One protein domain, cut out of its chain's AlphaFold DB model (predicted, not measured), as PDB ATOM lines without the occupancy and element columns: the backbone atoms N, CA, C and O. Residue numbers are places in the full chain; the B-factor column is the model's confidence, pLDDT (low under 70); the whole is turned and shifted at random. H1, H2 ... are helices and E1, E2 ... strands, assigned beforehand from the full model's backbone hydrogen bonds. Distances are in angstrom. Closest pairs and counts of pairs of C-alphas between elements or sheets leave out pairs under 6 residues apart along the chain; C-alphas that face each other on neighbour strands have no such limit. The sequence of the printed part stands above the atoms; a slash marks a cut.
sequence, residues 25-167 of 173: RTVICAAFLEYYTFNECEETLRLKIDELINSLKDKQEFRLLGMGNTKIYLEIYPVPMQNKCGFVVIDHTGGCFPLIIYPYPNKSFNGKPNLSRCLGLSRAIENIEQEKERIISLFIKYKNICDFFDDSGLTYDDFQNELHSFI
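This is residues 25 to 167 of the 173 residues of an uncharacterized protein of Legionella pneumophila (UniProt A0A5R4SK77). A four-stranded antiparallel sheet, E1 to E4, is a wall with helices H1 and H2 running along one face and the other face bare. H3 sits beside the strands, H4 and H5 lie beyond H1 away from the sheet, and the small hairpin E5 and E6 lies far out at one end. The 143 printed residues include five named helices and six named strands, in the order H1 H2 E1 E2 E3 E4 E5 E6 H3 H4 H5, a mixed class. The whole is compact, with a radius of gyration of the C-alphas of 15.8 A and spans of 50 by 36 by 32 A.

The sheet holds E1, residues 62 to 65, E2, residues 72 to 81 and 26.0 A long, E3, residues 84 to 91 and 22.8 A, and E4, residues 99 to 101. E5 is residues 107 to 109 and E6 residues 112 to 114. H1, residues 25 to 39, is 20.6 A long and begins with C-alpha 25 at (6.678, -36.268, 47.982). H2 is residues 42 to 57, 22.8 A; H3 residues 118 to 130, 19.3 A; H4 residues 132 to 141, 14.2 A. H5, residues 156 to 165, 14.2 A, ends with C-alpha 165 at (-1.306, -40.501, 57.013).

The sheet E1 E2 E3 E4 is a meander, each strand the antiparallel neighbour of the one before. N 64 and O 74 of E1 and E2 are 2.8 A apart, N 77 and O 88 of E2 and E3 2.9 A, and N 91 and O 99 of E3 and E4 2.8 A, each within hydrogen-bond range. H1 lies over E2 and E3 at a height over the sheet of 8.8 A. H2, on the same face, lies over E1 at 9.4 A. H3 stands at the sheet's level, with the closest C-alphas of E3 and H3, Gly 86 and Cys 118, 5.1 A apart. H1 touches H4 at a steep tilt of 54 degrees, the same way, the closest C-alphas being Leu 33 and Phe 139, 5.2 A. H4 and H5, a helical hairpin, only just touch with 3 pairs of C-alphas within 8 A, the closest Ile 135 and Leu 163, 7.3 A. In the hairpin E5 and E6, N 107 and O 114 are 2.8 A apart. Every O i to N i+4 pair is within hydrogen-bond range in H1, H2, H4 and H5; in H3, 8 of 9 are.

The two farthest C-alphas, Asn 83 and Phe 149, are 51.5 A apart. The printed part has no cut. The link H4 to H5, residues 142 to 155, is long. Mean pLDDT of the printed part is 79.2; residues 102 to 119 are among those under 70.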
ATOM      1  N   ARG A  25       7.605 -37.115  47.235       79.94
ATOM      2  CA  ARG A  25       6.678 -36.268  47.982       79.94
ATOM      3  C   ARG A  25       7.306 -35.703  49.254       79.94
ATOM      4  O   ARG A  25       7.172 -34.516  49.485       79.94
ATOM      5  N   THR A  26       7.974 -36.524  50.067       81.38
ATOM      6  CA  THR A  26       8.639 -36.052  51.294       81.38
ATOM      7  C   THR A  26       9.649 -34.960  50.970       81.38
ATOM      8  O   THR A  26       9.643 -33.926  51.622       81.38
ATOM      9  N   VAL A  27      10.458 -35.169  49.930       83.88
ATOM     10  CA  VAL A  27      11.478 -34.211  49.483       83.88
ATOM     11  C   VAL A  27      10.838 -32.905  49.009       83.88
ATOM     12  O   VAL A  27      11.197 -31.833  49.483       83.88
ATOM     13  N   ILE A  28       9.835 -32.992  48.131       89.50
ATOM     14  CA  ILE A  28       9.105 -31.822  47.629       89.50
ATOM     15  C   ILE A  28       8.448 -31.067  48.790       89.50
ATOM     16  O   ILE A  28       8.648 -29.869  48.945       89.50
ATOM     17  N   CYS A  29       7.681 -31.757  49.634       89.50
ATOM     18  CA  CYS A  29       6.953 -31.134  50.733       89.50
ATOM     19  C   CYS A  29       7.886 -30.551  51.804       89.50
ATOM     20  O   CYS A  29       7.549 -29.524  52.380       89.50
ATOM     21  N   ALA A  30       9.056 -31.145  52.050       87.00
ATOM     22  CA  ALA A  30      10.064 -30.559  52.933       87.00
ATOM     23  C   ALA A  30      10.610 -29.238  52.367       87.00
ATOM     24  O   ALA A  30      10.672 -28.247  53.092       87.00
ATOM     25  N   ALA A  31      10.911 -29.187  51.065       90.00
ATOM     26  CA  ALA A  31      11.344 -27.959  50.402       90.00
ATOM     27  C   ALA A  31      10.284 -26.855  50.424       90.00
ATOM     28  O   ALA A  31      10.608 -25.693  50.660       90.00
ATOM     29  N   PHE A  32       9.013 -27.210  50.231       93.56
ATOM     30  CA  PHE A  32       7.904 -26.262  50.332       93.56
ATOM     31  C   PHE A  32       7.639 -25.793  51.768       93.56
ATOM     32  O   PHE A  32       7.321 -24.620  51.960       93.56
ATOM     33  N   LEU A  33       7.804 -26.669  52.765       91.44
ATOM     34  CA  LEU A  33       7.737 -26.286  54.173       91.44
ATOM     35  C   LEU A  33       8.838 -25.276  54.505       91.44
ATOM     36  O   LEU A  33       8.538 -24.210  55.028       91.44
ATOM     37  N   GLU A  34      10.090 -25.566  54.141       88.62
ATOM     38  CA  GLU A  34      11.202 -24.651  54.409       88.62
ATOM     39  C   GLU A  34      11.046 -23.328  53.648       88.62
ATOM     40  O   GLU A  34      11.252 -22.256  54.214       88.62
ATOM     41  N   TYR A  35      10.606 -23.379  52.387       91.69
ATOM     42  CA  TYR A  35      10.228 -22.183  51.643       91.69
ATOM     43  C   TYR A  35       9.174 -21.367  52.404       91.69
ATOM     44  O   TYR A  35       9.342 -20.160  52.573       91.69
ATOM     45  N   TYR A  36       8.106 -21.997  52.893       92.19
ATOM     46  CA  TYR A  36       7.049 -21.283  53.601       92.19
ATOM     47  C   TYR A  36       7.537 -20.677  54.923       92.19
ATOM     48  O   TYR A  36       7.230 -19.517  55.183       92.19
ATOM     49  N   THR A  37       8.360 -21.393  55.693       88.38
ATOM     50  CA  THR A  37       8.964 -20.894  56.940       88.38
ATOM     51  C   THR A  37       9.721 -19.575  56.751       88.38
ATOM     52  O   THR A  37       9.687 -18.732  57.634       88.38
ATOM     53  N   PHE A  38      10.382 -19.357  55.608       85.44
ATOM     54  CA  PHE A  38      11.175 -18.137  55.375       85.44
ATOM     55  C   PHE A  38      10.479 -17.052  54.541       85.44
ATOM     56  O   PHE A  38      11.008 -15.947  54.439       85.44
ATOM     57  N   ASN A  39       9.340 -17.349  53.909       85.94
ATOM     58  CA  ASN A  39       8.615 -16.382  53.070       85.94
ATOM     59  C   ASN A  39       7.239 -16.001  53.650       85.94
ATOM     60  O   ASN A  39       6.715 -14.949  53.300       85.94
ATOM     61  N   GLU A  40       6.643 -16.853  54.492       86.25
ATOM     62  CA  GLU A  40       5.399 -16.644  55.256       86.25
ATOM     63  C   GLU A  40       4.184 -16.095  54.474       86.25
ATOM     64  O   GLU A  40       3.259 -15.525  55.048       86.25
ATOM     65  N   CYS A  41       4.128 -16.308  53.158       90.56
ATOM     66  CA  CYS A  41       3.020 -15.863  52.314       90.56
ATOM     67  C   CYS A  41       2.236 -17.055  51.753       90.56
ATOM     68  O   CYS A  41       2.720 -17.774  50.874       90.56
ATOM     69  N   GLU A  42       1.011 -17.264  52.248       92.38
ATOM     70  CA  GLU A  42       0.153 -18.384  51.829       92.38
ATOM     71  C   GLU A  42      -0.262 -18.276  50.353       92.38
ATOM     72  O   GLU A  42      -0.255 -19.273  49.630       92.38
ATOM     73  N   GLU A  43      -0.575 -17.071  49.872       93.12
ATOM     74  CA  GLU A  43      -0.949 -16.858  48.471       93.12
ATOM     75  C   GLU A  43       0.206 -17.226  47.532       93.12
ATOM     76  O   GLU A  43       0.025 -17.962  46.562       93.12
ATOM     77  N   THR A  44       1.429 -16.801  47.858       91.75
ATOM     78  CA  THR A  44       2.606 -17.170  47.064       91.75
ATOM     79  C   THR A  44       2.908 -18.666  47.162       91.75
ATOM     80  O   THR A  44       3.264 -19.281  46.159       91.75
ATOM     81  N   LEU A  45       2.731 -19.281  48.335       93.94
ATOM     82  CA  LEU A  45       2.857 -20.730  48.511       93.94
ATOM     83  C   LEU A  45       1.900 -21.494  47.582       93.94
ATOM     84  O   LEU A  45       2.328 -22.413  46.883       93.94
ATOM     85  N   ARG A  46       0.628 -21.084  47.524       95.44
ATOM     86  CA  ARG A  46      -0.391 -21.663  46.632       95.44
ATOM     87  C   ARG A  46       0.026 -21.578  45.170       95.44
ATOM     88  O   ARG A  46       0.025 -22.602  44.488       95.44
ATOM     89  N   LEU A  47       0.441 -20.390  44.728       95.12
ATOM     90  CA  LEU A  47       0.904 -20.156  43.359       95.12
ATOM     91  C   LEU A  47       2.114 -21.028  43.008       95.12
ATOM     92  O   LEU A  47       2.166 -21.590  41.919       95.12
ATOM     93  N   LYS A  48       3.063 -21.203  43.934       95.56
ATOM     94  CA  LYS A  48       4.239 -22.057  43.713       95.56
ATOM     95  C   LYS A  48       3.907 -23.544  43.630       95.56
ATOM     96  O   LYS A  48       4.559 -24.258  42.870       95.56
ATOM     97  N   ILE A  49       2.902 -24.016  44.365       95.19
ATOM     98  CA  ILE A  49       2.419 -25.397  44.228       95.19
ATOM     99  C   ILE A  49       1.748 -25.590  42.861       95.19
ATOM    100  O   ILE A  49       1.990 -26.603  42.208       95.19
ATOM    101  N   ASP A  50       0.959 -24.620  42.394       95.94
ATOM    102  CA  ASP A  50       0.355 -24.683  41.055       95.94
ATOM    103  C   ASP A  50       1.410 -24.650  39.945       95.94
ATOM    104  O   ASP A  50       1.332 -25.429  38.997       95.94
ATOM    105  N   GLU A  51       2.429 -23.802  40.086       95.69
ATOM    106  CA  GLU A  51       3.575 -23.746  39.175       95.69
ATOM    107  C   GLU A  51       4.290 -25.104  39.103       95.69
ATOM    108  O   GLU A  51       4.508 -25.614  38.008       95.69
ATOM    109  N   LEU A  52       4.557 -25.749  40.247       94.94
ATOM    110  CA  LEU A  52       5.119 -27.105  40.297       94.94
ATOM    111  C   LEU A  52       4.258 -28.112  39.520       94.94
ATOM    112  O   LEU A  52       4.784 -28.886  38.717       94.94
ATOM    113  N   ILE A  53       2.949 -28.139  39.788       92.25
ATOM    114  CA  ILE A  53       2.021 -29.093  39.163       92.25
ATOM    115  C   ILE A  53       2.004 -28.888  37.644       92.25
ATOM    116  O   ILE A  53       2.144 -29.858  36.894       92.25
ATOM    117  N   ASN A  54       1.877 -27.639  37.192       93.81
ATOM    118  CA  ASN A  54       1.808 -27.297  35.774       93.81
ATOM    119  C   ASN A  54       3.128 -27.592  35.056       93.81
ATOM    120  O   ASN A  54       3.116 -28.311  34.058       93.81
ATOM    121  N   SER A  55       4.272 -27.165  35.608       92.00
ATOM    122  CA  SER A  55       5.592 -27.462  35.037       92.00
ATOM    123  C   SER A  55       5.788 -28.960  34.820       92.00
ATOM    124  O   SER A  55       6.282 -29.381  33.779       92.00
ATOM    125  N   LEU A  56       5.364 -29.805  35.763       86.56
ATOM    126  CA  LEU A  56       5.575 -31.249  35.649       86.56
ATOM    127  C   LEU A  56       4.589 -31.936  34.699       86.56
ATOM    128  O   LEU A  56       4.985 -32.886  34.018       86.56
ATOM    129  N   LYS A  57       3.350 -31.440  34.588       84.38
ATOM    130  CA  LYS A  57       2.402 -31.864  33.540       84.38
ATOM    131  C   LYS A  57       2.926 -31.520  32.145       84.38
ATOM    132  O   LYS A  57       2.908 -32.378  31.260       84.38
ATOM    133  N   ASP A  58       3.499 -30.329  31.998       88.44
ATOM    134  CA  ASP A  58       4.044 -29.823  30.736       88.44
ATOM    135  C   ASP A  58       5.483 -30.288  30.464       88.44
ATOM    136  O   ASP A  58       6.070 -29.955  29.433       88.44
ATOM    137  N   LYS A  59       6.054 -31.110  31.361       85.00
ATOM    138  CA  LYS A  59       7.433 -31.627  31.294       85.00
ATOM    139  C   LYS A  59       8.466 -30.507  31.138       85.00
ATOM    140  O   LYS A  59       9.432 -30.653  30.391       85.00
ATOM    141  N   GLN A  60       8.253 -29.407  31.840       90.62
ATOM    142  CA  GLN A  60       9.156 -28.274  31.936       90.62
ATOM    143  C   GLN A  60       9.988 -28.345  33.213       90.62
ATOM    144  O   GLN A  60       9.694 -29.101  34.144       90.62
ATOM    145  N   GLU A  61      11.062 -27.562  33.234       93.50
ATOM    146  CA  GLU A  61      11.819 -27.346  34.456       93.50
ATOM    147  C   GLU A  61      10.988 -26.589  35.497       93.50
ATOM    148  O   GLU A  61      10.107 -25.790  35.171       93.50
ATOM    149  N   PHE A  62      11.279 -26.856  36.764       95.19
ATOM    150  CA  PHE A  62      10.695 -26.150  37.894       95.19
ATOM    151  C   PHE A  62      11.789 -25.778  38.889       95.19
ATOM    152  O   PHE A  62      12.671 -26.589  39.182       95.19
ATOM    153  N   ARG A  63      11.710 -24.565  39.444       95.62
ATOM    154  CA  ARG A  63      12.596 -24.101  40.516       95.62
ATOM    155  C   ARG A  63      11.796 -23.402  41.608       95.62
ATOM    156  O   ARG A  63      11.104 -22.417  41.354       95.62
ATOM    157  N   LEU A  64      11.954 -23.867  42.843       95.50
ATOM    158  CA  LEU A  64      11.433 -23.201  44.030       95.50
ATOM    159  C   LEU A  64      12.499 -22.248  44.577       95.50
ATOM    160  O   LEU A  64      13.452 -22.671  45.233       95.50
ATOM    161  N   LEU A  65      12.338 -20.963  44.273       92.88
ATOM    162  CA  LEU A  65      13.250 -19.889  44.669       92.88
ATOM    163  C   LEU A  65      12.666 -19.099  45.839       92.88
ATOM    164  O   LEU A  65      11.472 -18.810  45.848       92.88
ATOM    165  N   GLY A  66      13.505 -18.722  46.802       87.44
ATOM    166  CA  GLY A  66      13.137 -17.784  47.863       87.44
ATOM    167  C   GLY A  66      13.012 -16.345  47.373       87.44
ATOM    168  O   GLY A  66      13.449 -16.010  46.268       87.44
ATOM    169  N   MET A  67      12.467 -15.475  48.226       79.88
ATOM    170  CA  MET A  67      12.395 -14.040  47.958       79.88
ATOM    171  C   MET A  67      13.740 -13.457  47.491       79.88
ATOM    172  O   MET A  67      14.812 -13.727  48.044       79.88
ATOM    173  N   GLY A  68      13.673 -12.666  46.417       78.38
ATOM    174  CA  GLY A  68      14.841 -12.056  45.778       78.38
ATOM    175  C   GLY A  68      15.750 -13.033  45.021       78.38
ATOM    176  O   GLY A  68      16.861 -12.649  44.675       78.38
ATOM    177  N   ASN A  69      15.317 -14.278  44.777       78.44
ATOM    178  CA  ASN A  69      16.108 -15.338  44.130       78.44
ATOM    179  C   ASN A  69      17.440 -15.634  44.843       78.44
ATOM    180  O   ASN A  69      18.408 -16.075  44.231       78.44
ATOM    181  N   THR A  70      17.486 -15.374  46.149       79.06
ATOM    182  CA  THR A  70      18.705 -15.469  46.967       79.06
ATOM    183  C   THR A  70      19.022 -16.896  47.404       79.06
ATOM    184  O   THR A  70      20.170 -17.212  47.709       79.06
ATOM    185  N   LYS A  71      18.008 -17.766  47.425       86.38
ATOM    186  CA  LYS A  71      18.110 -19.164  47.835       86.38
ATOM    187  C   LYS A  71      17.281 -20.044  46.911       86.38
ATOM    188  O   LYS A  71      16.169 -19.680  46.533       86.38
ATOM    189  N   ILE A  72      17.826 -21.207  46.579       89.69
ATOM    190  CA  ILE A  72      17.126 -22.276  45.868       89.69
ATOM    191  C   ILE A  72      16.747 -23.319  46.916       89.69
ATOM    192  O   ILE A  72      17.588 -23.680  47.733       89.69
ATOM    193  N   TYR A  73      15.491 -23.764  46.925       90.56
ATOM    194  CA  TYR A  73      15.002 -24.816  47.826       90.56
ATOM    195  C   TYR A  73      14.853 -26.152  47.097       90.56
ATOM    196  O   TYR A  73      15.188 -27.199  47.640       90.56
ATOM    197  N   LEU A  74      14.372 -26.115  45.852       93.12
ATOM    198  CA  LEU A  74      14.101 -27.301  45.045       93.12
ATOM    199  C   LEU A  74      14.292 -26.984  43.565       93.12
ATOM    200  O   LEU A  74      13.852 -25.935  43.096       93.12
ATOM    201  N   GLU A  75      14.869 -27.916  42.822       93.88
ATOM    202  CA  GLU A  75      14.898 -27.887  41.363       93.88
ATOM    203  C   GLU A  75      14.426 -29.226  40.813       93.88
ATOM    204  O   GLU A  75      14.738 -30.288  41.358       93.88
ATOM    205  N   ILE A  76      13.674 -29.189  39.719       91.44
ATOM    206  CA  ILE A  76      13.225 -30.388  39.027       91.44
ATOM    207  C   ILE A  76      13.440 -30.204  37.532       91.44
ATOM    208  O   ILE A  76      12.928 -29.259  36.936       91.44
ATOM    209  N   TYR A  77      14.181 -31.130  36.929       88.38
ATOM    210  CA  TYR A  77      14.555 -31.086  35.520       88.38
ATOM    211  C   TYR A  77      14.006 -32.300  34.776       88.38
ATOM    212  O   TYR A  77      14.302 -33.427  35.185       88.38
ATOM    213  N   PRO A  78      13.247 -32.117  33.682       83.88
ATOM    214  CA  PRO A  78      12.829 -33.222  32.833       83.88
ATOM    215  C   PRO A  78      14.054 -33.867  32.174       83.88
ATOM    216  O   PRO A  78      14.968 -33.192  31.705       83.88
ATOM    217  N   VAL A  79      14.066 -35.195  32.114       78.50
ATOM    218  CA  VAL A  79      15.115 -35.980  31.460       78.50
ATOM    219  C   VAL A  79      14.481 -36.854  30.385       78.50
ATOM    220  O   VAL A  79      13.653 -37.717  30.711       78.50
ATOM    221  N   PRO A  80      14.871 -36.687  29.111       67.69
ATOM    222  CA  PRO A  80      14.458 -37.604  28.065       67.69
ATOM    223  C   PRO A  80      15.079 -38.982  28.320       67.69
ATOM    224  O   PRO A  80      16.290 -39.118  28.488       67.69
ATOM    225  N   MET A  81      14.246 -40.020  28.354       66.38
ATOM    226  CA  MET A  81      14.676 -41.412  28.480       66.38
ATOM    227  C   MET A  81      14.135 -42.221  27.298       66.38
ATOM    228  O   MET A  81      13.138 -41.857  26.676       66.38
ATOM    229  N   GLN A  82      14.767 -43.351  26.980       55.59
ATOM    230  CA  GLN A  82      14.315 -44.206  25.882       55.59
ATOM    231  C   GLN A  82      12.870 -44.677  26.139       55.59
ATOM    232  O   GLN A  82      12.603 -45.410  27.093       55.59
ATOM    233  N   ASN A  83      11.935 -44.213  25.303       52.75
ATOM    234  CA  ASN A  83      10.489 -44.464  25.388       52.75
ATOM    235  C   ASN A  83       9.812 -44.027  26.708       52.75
ATOM    236  O   ASN A  83       8.723 -44.508  27.021       52.75
ATOM    237  N   LYS A  84      10.439 -43.145  27.504       64.06
ATOM    238  CA  LYS A  84       9.921 -42.675  28.803       64.06
ATOM    239  C   LYS A  84      10.345 -41.228  29.085       64.06
ATOM    240  O   LYS A  84      11.305 -40.726  28.516       64.06
ATOM    241  N   CYS A  85       9.653 -40.574  30.013       60.00
ATOM    242  CA  CYS A  85      10.095 -39.313  30.607       60.00
ATOM    243  C   CYS A  85      10.505 -39.577  32.061       60.00
ATOM    244  O   CYS A  85       9.801 -40.296  32.776       60.00
ATOM    245  N   GLY A  86      11.648 -39.046  32.479       71.62
ATOM    246  CA  GLY A  86      12.090 -39.027  33.869       71.62
ATOM    247  C   GLY A  86      12.292 -37.593  34.339       71.62
ATOM    248  O   GLY A  86      12.196 -36.663  33.548       71.62
ATOM    249  N   PHE A  87      12.601 -37.419  35.618       78.44
ATOM    250  CA  PHE A  87      12.985 -36.126  36.164       78.44
ATOM    251  C   PHE A  87      14.145 -36.292  37.143       78.44
ATOM    252  O   PHE A  87      14.145 -37.238  37.937       78.44
ATOM    253  N   VAL A  88      15.117 -35.381  37.087       83.12
ATOM    254  CA  VAL A  88      16.072 -35.172  38.181       83.12
ATOM    255  C   VAL A  88      15.411 -34.253  39.192       83.12
ATOM    256  O   VAL A  88      14.899 -33.209  38.806       83.12
ATOM    257  N   VAL A  89      15.437 -34.630  40.467       85.69
ATOM    258  CA  VAL A  89      15.013 -33.767  41.576       85.69
ATOM    259  C   VAL A  89      16.248 -33.396  42.382       85.69
ATOM    260  O   VAL A  89      17.002 -34.284  42.771       85.69
ATOM    261  N   ILE A  90      16.457 -32.105  42.605       86.25
ATOM    262  CA  ILE A  90      17.563 -31.553  43.384       86.25
ATOM    263  C   ILE A  90      16.962 -30.801  44.562       86.25
ATOM    264  O   ILE A  90      16.285 -29.795  44.374       86.25
ATOM    265  N   ASP A  91      17.188 -31.296  45.767       84.88
ATOM    266  CA  ASP A  91      16.746 -30.656  46.997       84.88
ATOM    267  C   ASP A  91      17.910 -29.966  47.705       84.88
ATOM    268  O   ASP A  91      18.971 -30.553  47.912       84.88
ATOM    269  N   HIS A  92      17.690 -28.709  48.078       83.75
ATOM    270  CA  HIS A  92      18.682 -27.824  48.687       83.75
ATOM    271  C   HIS A  92      18.414 -27.564  50.174       83.75
ATOM    272  O   HIS A  92      19.142 -26.799  50.802       83.75
ATOM    273  N   THR A  93      17.389 -28.195  50.757       75.00
ATOM    274  CA  THR A  93      17.074 -28.072  52.195       75.00
ATOM    275  C   THR A  93      18.085 -28.792  53.100       75.00
ATOM    276  O   THR A  93      18.288 -28.443  54.267       75.00
ATOM    277  N   GLY A  94      18.778 -29.799  52.559       62.28
ATOM    278  CA  GLY A  94      19.720 -30.649  53.285       62.28
ATOM    279  C   GLY A  94      21.146 -30.097  53.410       62.28
ATOM    280  O   GLY A  94      22.063 -30.619  52.792       62.28
ATOM    281  N   GLY A  95      21.394 -29.118  54.282       57.91
ATOM    282  CA  GLY A  95      22.765 -28.749  54.694       57.91
ATOM    283  C   GLY A  95      23.682 -28.228  53.568       57.91
ATOM    284  O   GLY A  95      23.240 -27.522  52.674       57.91
ATOM    285  N   CYS A  96      24.995 -28.498  53.640       58.19
ATOM    286  CA  CYS A  96      25.992 -27.881  52.744       58.19
ATOM    287  C   CYS A  96      25.999 -28.416  51.299       58.19
ATOM    288  O   CYS A  96      26.652 -27.811  50.451       58.19
ATOM    289  N   PHE A  97      25.332 -29.541  51.018       65.19
ATOM    290  CA  PHE A  97      25.334 -30.179  49.700       65.19
ATOM    291  C   PHE A  97      23.918 -30.607  49.312       65.19
ATOM    292  O   PHE A  97      23.240 -31.218  50.136       65.19
ATOM    293  N   PRO A  98      23.476 -30.352  48.070       72.50
ATOM    294  CA  PRO A  98      22.135 -30.721  47.649       72.50
ATOM    295  C   PRO A  98      21.963 -32.241  47.527       72.50
ATOM    296  O   PRO A  98      22.866 -32.963  47.092       72.50
ATOM    297  N   LEU A  99      20.761 -32.719  47.840       75.00
ATOM    298  CA  LEU A  99      20.318 -34.075  47.541       75.00
ATOM    299  C   LEU A  99      19.893 -34.168  46.075       75.00
ATOM    300  O   LEU A  99      18.926 -33.531  45.672       75.00
ATOM    301  N   ILE A 100      20.546 -35.028  45.292       74.56
ATOM    302  CA  ILE A 100      20.189 -35.274  43.889       74.56
ATOM    303  C   ILE A 100      19.543 -36.656  43.734       74.56
ATOM    304  O   ILE A 100      20.150 -37.685  44.034       74.56
ATOM    305  N   ILE A 101      18.319 -36.691  43.207       76.69
ATOM    306  CA  ILE A 101      17.561 -37.912  42.916       76.69
ATOM    307  C   ILE A 101      17.421 -38.065  41.405       76.69
ATOM    308  O   ILE A 101      16.666 -37.343  40.754       76.69
ATOM    309  N   TYR A 102      18.112 -39.059  40.850       69.25
ATOM    310  CA  TYR A 102      18.037 -39.384  39.428       69.25
ATOM    311  C   TYR A 102      16.804 -40.228  39.079       69.25
ATOM    312  O   TYR A 102      16.405 -41.108  39.857       69.25
ATOM    313  N   PRO A 103      16.227 -40.038  37.879       65.44
ATOM    314  CA  PRO A 103      15.170 -40.905  37.396       65.44
ATOM    315  C   PRO A 103      15.752 -42.281  37.076       65.44
ATOM    316  O   PRO A 103      16.594 -42.432  36.195       65.44
ATOM    317  N   TYR A 104      15.287 -43.306  37.790       58.53
ATOM    318  CA  TYR A 104      15.669 -44.689  37.514       58.53
ATOM    319  C   TYR A 104      14.512 -45.418  36.821       58.53
ATOM    320  O   TYR A 104      13.386 -45.377  37.323       58.53
ATOM    321  N   PRO A 105      14.745 -46.113  35.692       50.34
ATOM    322  CA  PRO A 105      13.665 -46.699  34.898       50.34
ATOM    323  C   PRO A 105      12.972 -47.884  35.589       50.34
ATOM    324  O   PRO A 105      11.838 -48.204  35.228       50.34
ATOM    325  N   ASN A 106      13.628 -48.503  36.580       46.34
ATOM    326  CA  ASN A 106      13.157 -49.691  37.285       46.34
ATOM    327  C   ASN A 106      13.271 -49.521  38.809       46.34
ATOM    328  O   ASN A 106      14.302 -49.096  39.326       46.34
ATOM    329  N   LYS A 107      12.228 -49.920  39.535       44.56
ATOM    330  CA  LYS A 107      12.259 -50.251  40.963       44.56
ATOM    331  C   LYS A 107      12.237 -51.778  41.046       44.56
ATOM    332  O   LYS A 107      11.325 -52.351  40.472       44.56
ATOM    333  N   SER A 108      13.184 -52.468  41.681       44.38
ATOM    334  CA  SER A 108      12.984 -53.909  41.915       44.38
ATOM    335  C   SER A 108      11.948 -54.104  43.027       44.38
ATOM    336  O   SER A 108      11.984 -53.416  44.045       44.38
ATOM    337  N   PHE A 109      10.973 -54.988  42.812       42.31
ATOM    338  CA  PHE A 109      10.116 -55.513  43.876       42.31
ATOM    339  C   PHE A 109      10.206 -57.037  43.811       42.31
ATOM    340  O   PHE A 109       9.816 -57.622  42.799       42.31
ATOM    341  N   ASN A 110      10.777 -57.661  44.845       44.72
ATOM    342  CA  ASN A 110      11.086 -59.093  44.885       44.72
ATOM    343  C   ASN A 110      11.917 -59.549  43.666       44.72
ATOM    344  O   ASN A 110      11.534 -60.476  42.952       44.72
ATOM    345  N   GLY A 111      13.004 -58.836  43.359       46.53
ATOM    346  CA  GLY A 111      13.903 -59.156  42.246       46.53
ATOM    347  C   GLY A 111      13.354 -58.900  40.835       46.53
ATOM    348  O   GLY A 111      14.059 -59.147  39.858       46.53
ATOM    349  N   LYS A 112      12.124 -58.382  40.681       42.44
ATOM    350  CA  LYS A 112      11.546 -58.048  39.367       42.44
ATOM    351  C   LYS A 112      11.584 -56.539  39.105       42.44
ATOM    352  O   LYS A 112      11.090 -55.784  39.945       42.44
ATOM    353  N   PRO A 113      12.112 -56.077  37.954       48.19
ATOM    354  CA  PRO A 113      12.034 -54.674  37.572       48.19
ATOM    355  C   PRO A 113      10.567 -54.247  37.404       48.19
ATOM    356  O   PRO A 113       9.860 -54.698  36.511       48.19
ATOM    357  N   ASN A 114      10.108 -53.367  38.284       50.22
ATOM    358  CA  ASN A 114       8.831 -52.674  38.239       50.22
ATOM    359  C   ASN A 114       9.075 -51.293  37.613       50.22
ATOM    360  O   ASN A 114       9.940 -50.551  38.078       50.22
ATOM    361  N   LEU A 115       8.316 -50.920  36.579       49.19
ATOM    362  CA  LEU A 115       8.419 -49.660  35.813       49.19
ATOM    363  C   LEU A 115       8.193 -48.358  36.638       49.19
ATOM    364  O   LEU A 115       7.978 -47.280  36.087       49.19
ATOM    365  N   SER A 116       8.205 -48.433  37.967       53.28
ATOM    366  CA  SER A 116       7.458 -47.559  38.869       53.28
ATOM    367  C   SER A 116       8.107 -46.216  39.233       53.28
ATOM    368  O   SER A 116       7.414 -45.409  39.848       53.28
ATOM    369  N   ARG A 117       9.396 -45.956  38.960       52.72
ATOM    370  CA  ARG A 117      10.065 -44.733  39.465       52.72
ATOM    371  C   ARG A 117       9.853 -43.501  38.582       52.72
ATOM    372  O   ARG A 117       9.556 -42.450  39.137       52.72
ATOM    373  N   CYS A 118       9.858 -43.643  37.254       54.97
ATOM    374  CA  CYS A 118       9.412 -42.574  36.342       54.97
ATOM    375  C   CYS A 118       7.950 -42.176  36.622       54.97
ATOM    376  O   CYS A 118       7.634 -40.997  36.703       54.97
ATOM    377  N   LEU A 119       7.083 -43.162  36.883       63.69
ATOM    378  CA  LEU A 119       5.703 -42.926  37.330       63.69
ATOM    379  C   LEU A 119       5.616 -42.429  38.781       63.69
ATOM    380  O   LEU A 119       4.583 -41.920  39.196       63.69
ATOM    381  N   GLY A 120       6.665 -42.620  39.579       70.12
ATOM    382  CA  GLY A 120       6.676 -42.313  41.005       70.12
ATOM    383  C   GLY A 120       6.623 -40.816  41.275       70.12
ATOM    384  O   GLY A 120       5.922 -40.409  42.198       70.12
ATOM    385  N   LEU A 121       7.312 -40.011  40.458       77.56
ATOM    386  CA  LEU A 121       7.186 -38.558  40.534       77.56
ATOM    387  C   LEU A 121       5.820 -38.101  40.018       77.56
ATOM    388  O   LEU A 121       5.151 -37.371  40.732       77.56
ATOM    389  N   SER A 122       5.358 -38.582  38.857       76.69
ATOM    390  CA  SER A 122       4.025 -38.228  38.338       76.69
ATOM    391  C   SER A 122       2.921 -38.515  39.357       76.69
ATOM    392  O   SER A 122       2.131 -37.634  39.669       76.69
ATOM    393  N   ARG A 123       2.950 -39.692  39.993       77.50
ATOM    394  CA  ARG A 123       2.033 -40.030  41.088       77.50
ATOM    395  C   ARG A 123       2.209 -39.128  42.301       77.50
ATOM    396  O   ARG A 123       1.231 -38.813  42.961       77.50
ATOM    397  N   ALA A 124       3.436 -38.753  42.661       81.44
ATOM    398  CA  ALA A 124       3.648 -37.815  43.763       81.44
ATOM    399  C   ALA A 124       2.981 -36.463  43.468       81.44
ATOM    400  O   ALA A 124       2.347 -35.917  44.362       81.44
ATOM    401  N   ILE A 125       3.055 -35.981  42.225       85.88
ATOM    402  CA  ILE A 125       2.402 -34.741  41.791       85.88
ATOM    403  C   ILE A 125       0.885 -34.870  41.755       85.88
ATOM    404  O   ILE A 125       0.213 -33.998  42.285       85.88
ATOM    405  N   GLU A 126       0.343 -35.970  41.233       84.88
ATOM    406  CA  GLU A 126      -1.101 -36.250  41.286       84.88
ATOM    407  C   GLU A 126      -1.618 -36.246  42.733       84.88
ATOM    408  O   GLU A 126      -2.651 -35.653  43.024       84.88
ATOM    409  N   ASN A 127      -0.872 -36.855  43.664       84.69
ATOM    410  CA  ASN A 127      -1.223 -36.823  45.085       84.69
ATOM    411  C   ASN A 127      -1.141 -35.404  45.666       84.69
ATOM    412  O   ASN A 127      -1.994 -35.026  46.460       84.69
ATOM    413  N   ILE A 128      -0.120 -34.624  45.295       88.31
ATOM    414  CA  ILE A 128       0.014 -33.230  45.741       88.31
ATOM    415  C   ILE A 128      -1.142 -32.379  45.213       88.31
ATOM    416  O   ILE A 128      -1.675 -31.561  45.954       88.31
ATOM    417  N   GLU A 129      -1.557 -32.590  43.966       90.62
ATOM    418  CA  GLU A 129      -2.694 -31.904  43.359       90.62
ATOM    419  C   GLU A 129      -4.010 -32.245  44.072       90.62
ATOM    420  O   GLU A 129      -4.750 -31.342  44.458       90.62
ATOM    421  N   GLN A 130      -4.281 -33.532  44.311       89.94
ATOM    422  CA  GLN A 130      -5.504 -33.986  44.986       89.94
ATOM    423  C   GLN A 130      -5.597 -33.510  46.441       89.94
ATOM    424  O   GLN A 130      -6.682 -33.194  46.924       89.94
ATOM    425  N   GLU A 131      -4.463 -33.444  47.139       89.94
ATOM    426  CA  GLU A 131      -4.394 -33.135  48.570       89.94
ATOM    427  C   GLU A 131      -3.882 -31.708  48.848       89.94
ATOM    428  O   GLU A 131      -3.507 -31.396  49.982       89.94
ATOM    429  N   LYS A 132      -3.866 -30.827  47.837       91.31
ATOM    430  CA  LYS A 132      -3.231 -29.499  47.881       91.31
ATOM    431  C   LYS A 132      -3.589 -28.694  49.133       91.31
ATOM    432  O   LYS A 132      -2.698 -28.241  49.846       91.31
ATOM    433  N   GLU A 133      -4.877 -28.556  49.439       92.50
ATOM    434  CA  GLU A 133      -5.346 -27.768  50.591       92.50
ATOM    435  C   GLU A 133      -4.904 -28.349  51.937       92.50
ATOM    436  O   GLU A 133      -4.572 -27.616  52.871       92.50
ATOM    437  N   ARG A 134      -4.852 -29.680  52.044       92.38
ATOM    438  CA  ARG A 134      -4.406 -30.365  53.264       92.38
ATOM    439  C   ARG A 134      -2.901 -30.243  53.437       92.38
ATOM    440  O   ARG A 134      -2.439 -30.044  54.553       92.38
ATOM    441  N   ILE A 135      -2.153 -30.292  52.338       92.19
ATOM    442  CA  ILE A 135      -0.707 -30.065  52.323       92.19
ATOM    443  C   ILE A 135      -0.376 -28.619  52.717       92.19
ATOM    444  O   ILE A 135       0.496 -28.411  53.553       92.19
ATOM    445  N   ILE A 136      -1.094 -27.625  52.189       93.75
ATOM    446  CA  ILE A 136      -0.920 -26.219  52.589       93.75
ATOM    447  C   ILE A 136      -1.211 -26.047  54.079       93.75
ATOM    448  O   ILE A 136      -0.405 -25.470  54.803       93.75
ATOM    449  N   SER A 137      -2.325 -26.610  54.552       94.25
ATOM    450  CA  SER A 137      -2.678 -26.590  55.976       94.25
ATOM    451  C   SER A 137      -1.584 -27.231  56.841       94.25
ATOM    452  O   SER A 137      -1.274 -26.732  57.922       94.25
ATOM    453  N   LEU A 138      -0.958 -28.305  56.346       93.06
ATOM    454  CA  LEU A 138       0.177 -28.952  56.998       93.06
ATOM    455  C   LEU A 138       1.404 -28.025  57.042       93.06
ATOM    456  O   LEU A 138       2.028 -27.908  58.090       93.06
ATOM    457  N   PHE A 139       1.728 -27.316  55.956       93.19
ATOM    458  CA  PHE A 139       2.828 -26.344  55.957       93.19
ATOM    459  C   PHE A 139       2.596 -25.204  56.949       93.19
ATOM    460  O   PHE A 139       3.511 -24.845  57.685       93.19
ATOM    461  N   ILE A 140       1.368 -24.687  57.024       92.94
ATOM    462  CA  ILE A 140       0.995 -23.638  57.980       92.94
ATOM    463  C   ILE A 140       1.137 -24.136  59.417       92.94
ATOM    464  O   ILE A 140       1.726 -23.446  60.247       92.94
ATOM    465  N   LYS A 141       0.642 -25.345  59.707       92.62
ATOM    466  CA  LYS A 141       0.739 -25.967  61.034       92.62
ATOM    467  C   LYS A 141       2.191 -26.128  61.495       92.62
ATOM    468  O   LYS A 141       2.475 -25.916  62.667       92.62
ATOM    469  N   TYR A 142       3.090 -26.496  60.586       90.38
ATOM    470  CA  TYR A 142       4.488 -26.808  60.892       90.38
ATOM    471  C   TYR A 142       5.463 -25.658  60.591       90.38
ATOM    472  O   TYR A 142       6.675 -25.860  60.621       90.38
ATOM    473  N   LYS A 143       4.981 -24.441  60.319       89.00
ATOM    474  CA  LYS A 143       5.838 -23.330  59.868       89.00
ATOM    475  C   LYS A 143       6.949 -22.941  60.859       89.00
ATOM    476  O   LYS A 143       8.036 -22.583  60.418       89.00
ATOM    477  N   ASN A 144       6.704 -23.089  62.163       85.06
ATOM    478  CA  ASN A 144       7.632 -22.725  63.244       85.06
ATOM    479  C   ASN A 144       8.536 -23.892  63.690       85.06
ATOM    480  O   ASN A 144       9.232 -23.793  64.694       85.06
ATOM    481  N   ILE A 145       8.570 -25.012  62.960       78.19
ATOM    482  CA  ILE A 145       9.304 -26.234  63.353       78.19
ATOM    483  C   ILE A 145      10.819 -26.031  63.568       78.19
ATOM    484  O   ILE A 145      11.496 -26.852  64.195       78.19
ATOM    485  N   CYS A 146      11.363 -24.939  63.028       66.12
ATOM    486  CA  CYS A 146      12.761 -24.537  63.147       66.12
ATOM    487  C   CYS A 146      13.029 -23.568  64.311       66.12
ATOM    488  O   CYS A 146      14.200 -23.339  64.636       66.12
ATOM    489  N   ASP A 147      11.987 -23.019  64.938       71.00
ATOM    490  CA  ASP A 147      12.105 -22.022  65.995       71.00
ATOM    491  C   ASP A 147      12.382 -22.695  67.338       71.00
ATOM    492  O   ASP A 147      11.578 -23.443  67.885       71.00
ATOM    493  N   PHE A 148      13.548 -22.394  67.913       58.78
ATOM    494  CA  PHE A 148      13.976 -22.949  69.204       58.78
ATOM    495  C   PHE A 148      13.116 -22.503  70.395       58.78
ATOM    496  O   PHE A 148      13.273 -23.051  71.484       58.78
ATOM    497  N   PHE A 149      12.250 -21.509  70.194       61.41
ATOM    498  CA  PHE A 149      11.371 -20.926  71.208       61.41
ATOM    499  C   PHE A 149       9.895 -21.284  70.993       61.41
ATOM    500  O   PHE A 149       9.041 -20.737  71.685       61.41
ATOM    501  N   ASP A 150       9.587 -22.148  70.024       66.88
ATOM    502  CA  ASP A 150       8.219 -22.598  69.793       66.88
ATOM    503  C   ASP A 150       7.834 -23.699  70.797       66.88
ATOM    504  O   ASP A 150       8.454 -24.764  70.850       66.88
ATOM    505  N   ASP A 151       6.787 -23.443  71.582       69.81
ATOM    506  CA  ASP A 151       6.253 -24.365  72.594       69.81
ATOM    507  C   ASP A 151       5.346 -25.455  71.984       69.81
ATOM    508  O   ASP A 151       4.794 -26.286  72.708       69.81
ATOM    509  N   SER A 152       5.173 -25.481  70.654       75.00
ATOM    510  CA  SER A 152       4.280 -26.433  69.974       75.00
ATOM    511  C   SER A 152       4.676 -27.902  70.166       75.00
ATOM    512  O   SER A 152       3.830 -28.789  70.046       75.00
ATOM    513  N   GLY A 153       5.958 -28.172  70.442       76.56
ATOM    514  CA  GLY A 153       6.504 -29.526  70.568       76.56
ATOM    515  C   GLY A 153       6.507 -30.331  69.262       76.56
ATOM    516  O   GLY A 153       6.868 -31.506  69.288       76.56
ATOM    517  N   LEU A 154       6.124 -29.723  68.133       82.56
ATOM    518  CA  LEU A 154       6.039 -30.380  66.832       82.56
ATOM    519  C   LEU A 154       7.431 -30.658  66.254       82.56
ATOM    520  O   LEU A 154       8.332 -29.818  66.299       82.56
ATOM    521  N   THR A 155       7.604 -31.841  65.668       81.06
ATOM    522  CA  THR A 155       8.874 -32.279  65.078       81.06
ATOM    523  C   THR A 155       8.746 -32.601  63.594       81.06
ATOM    524  O   THR A 155       7.657 -32.828  63.065       81.06
ATOM    525  N   TYR A 156       9.884 -32.642  62.892       75.31
ATOM    526  CA  TYR A 156       9.915 -33.061  61.487       75.31
ATOM    527  C   TYR A 156       9.396 -34.491  61.293       75.31
ATOM    528  O   TYR A 156       8.821 -34.785  60.245       75.31
ATOM    529  N   ASP A 157       9.561 -35.360  62.291       78.00
ATOM    530  CA  ASP A 157       9.023 -36.718  62.249       78.00
ATOM    531  C   ASP A 157       7.489 -36.694  62.315       78.00
ATOM    532  O   ASP A 157       6.834 -37.405  61.551       78.00
ATOM    533  N   ASP A 158       6.899 -35.817  63.135       82.81
ATOM    534  CA  ASP A 158       5.442 -35.620  63.187       82.81
ATOM    535  C   ASP A 158       4.904 -35.105  61.846       82.81
ATOM    536  O   ASP A 158       3.934 -35.650  61.310       82.81
ATOM    537  N   PHE A 159       5.594 -34.131  61.242       85.12
ATOM    538  CA  PHE A 159       5.264 -33.628  59.908       85.12
ATOM    539  C   PHE A 159       5.271 -34.748  58.861       85.12
ATOM    540  O   PHE A 159       4.323 -34.884  58.084       85.12
ATOM    541  N   GLN A 160       6.321 -35.576  58.836       80.62
ATOM    542  CA  GLN A 160       6.428 -36.687  57.887       80.62
ATOM    543  C   GLN A 160       5.343 -37.747  58.113       80.62
ATOM    544  O   GLN A 160       4.776 -38.260  57.142       80.62
ATOM    545  N   ASN A 161       5.033 -38.060  59.371       81.44
ATOM    546  CA  ASN A 161       3.984 -39.008  59.733       81.44
ATOM    547  C   ASN A 161       2.606 -38.510  59.279       81.44
ATOM    548  O   ASN A 161       1.869 -39.248  58.617       81.44
ATOM    549  N   GLU A 162       2.272 -37.248  59.557       87.00
ATOM    550  CA  GLU A 162       1.012 -36.646  59.119       87.00
ATOM    551  C   GLU A 162       0.921 -36.555  57.598       87.00
ATOM    552  O   GLU A 162      -0.087 -36.991  57.041       87.00
ATOM    553  N   LEU A 163       1.983 -36.109  56.913       84.62
ATOM    554  CA  LEU A 163       2.065 -36.085  55.447       84.62
ATOM    555  C   LEU A 163       1.760 -37.458  54.832       84.62
ATOM    556  O   LEU A 163       1.187 -37.559  53.747       84.62
ATOM    557  N   HIS A 164       2.170 -38.537  55.496       80.94
ATOM    558  CA  HIS A 164       1.954 -39.899  55.023       80.94
ATOM    559  C   HIS A 164       0.585 -40.471  55.406       80.94
ATOM    560  O   HIS A 164       0.073 -41.322  54.673       80.94
ATOM    561  N   SER A 165      -0.033 -39.989  56.487       80.62
ATOM    562  CA  SER A 165      -1.306 -40.501  57.013       80.62
ATOM    563  C   SER A 165      -2.477 -40.394  56.030       80.62
ATOM    564  O   SER A 165      -3.296 -41.305  55.941       80.62
ATOM    565  N   PHE A 166      -2.545 -39.323  55.240       72.25
ATOM    566  CA  PHE A 166      -3.726 -39.031  54.431       72.25
ATOM    567  C   PHE A 166      -3.638 -39.423  52.958       72.25
ATOM    568  O   PHE A 166      -4.524 -39.109  52.171       72.25
ATOM    569  N   ILE A 167      -2.587 -40.143  52.582       58.97
ATOM    570  CA  ILE A 167      -2.370 -40.556  51.190       58.97
ATOM    571  C   ILE A 167      -2.591 -42.062  51.011       58.97
ATOM    572  O   ILE A 167      -2.745 -42.562  49.901       58.97
TER     573      ILE A 167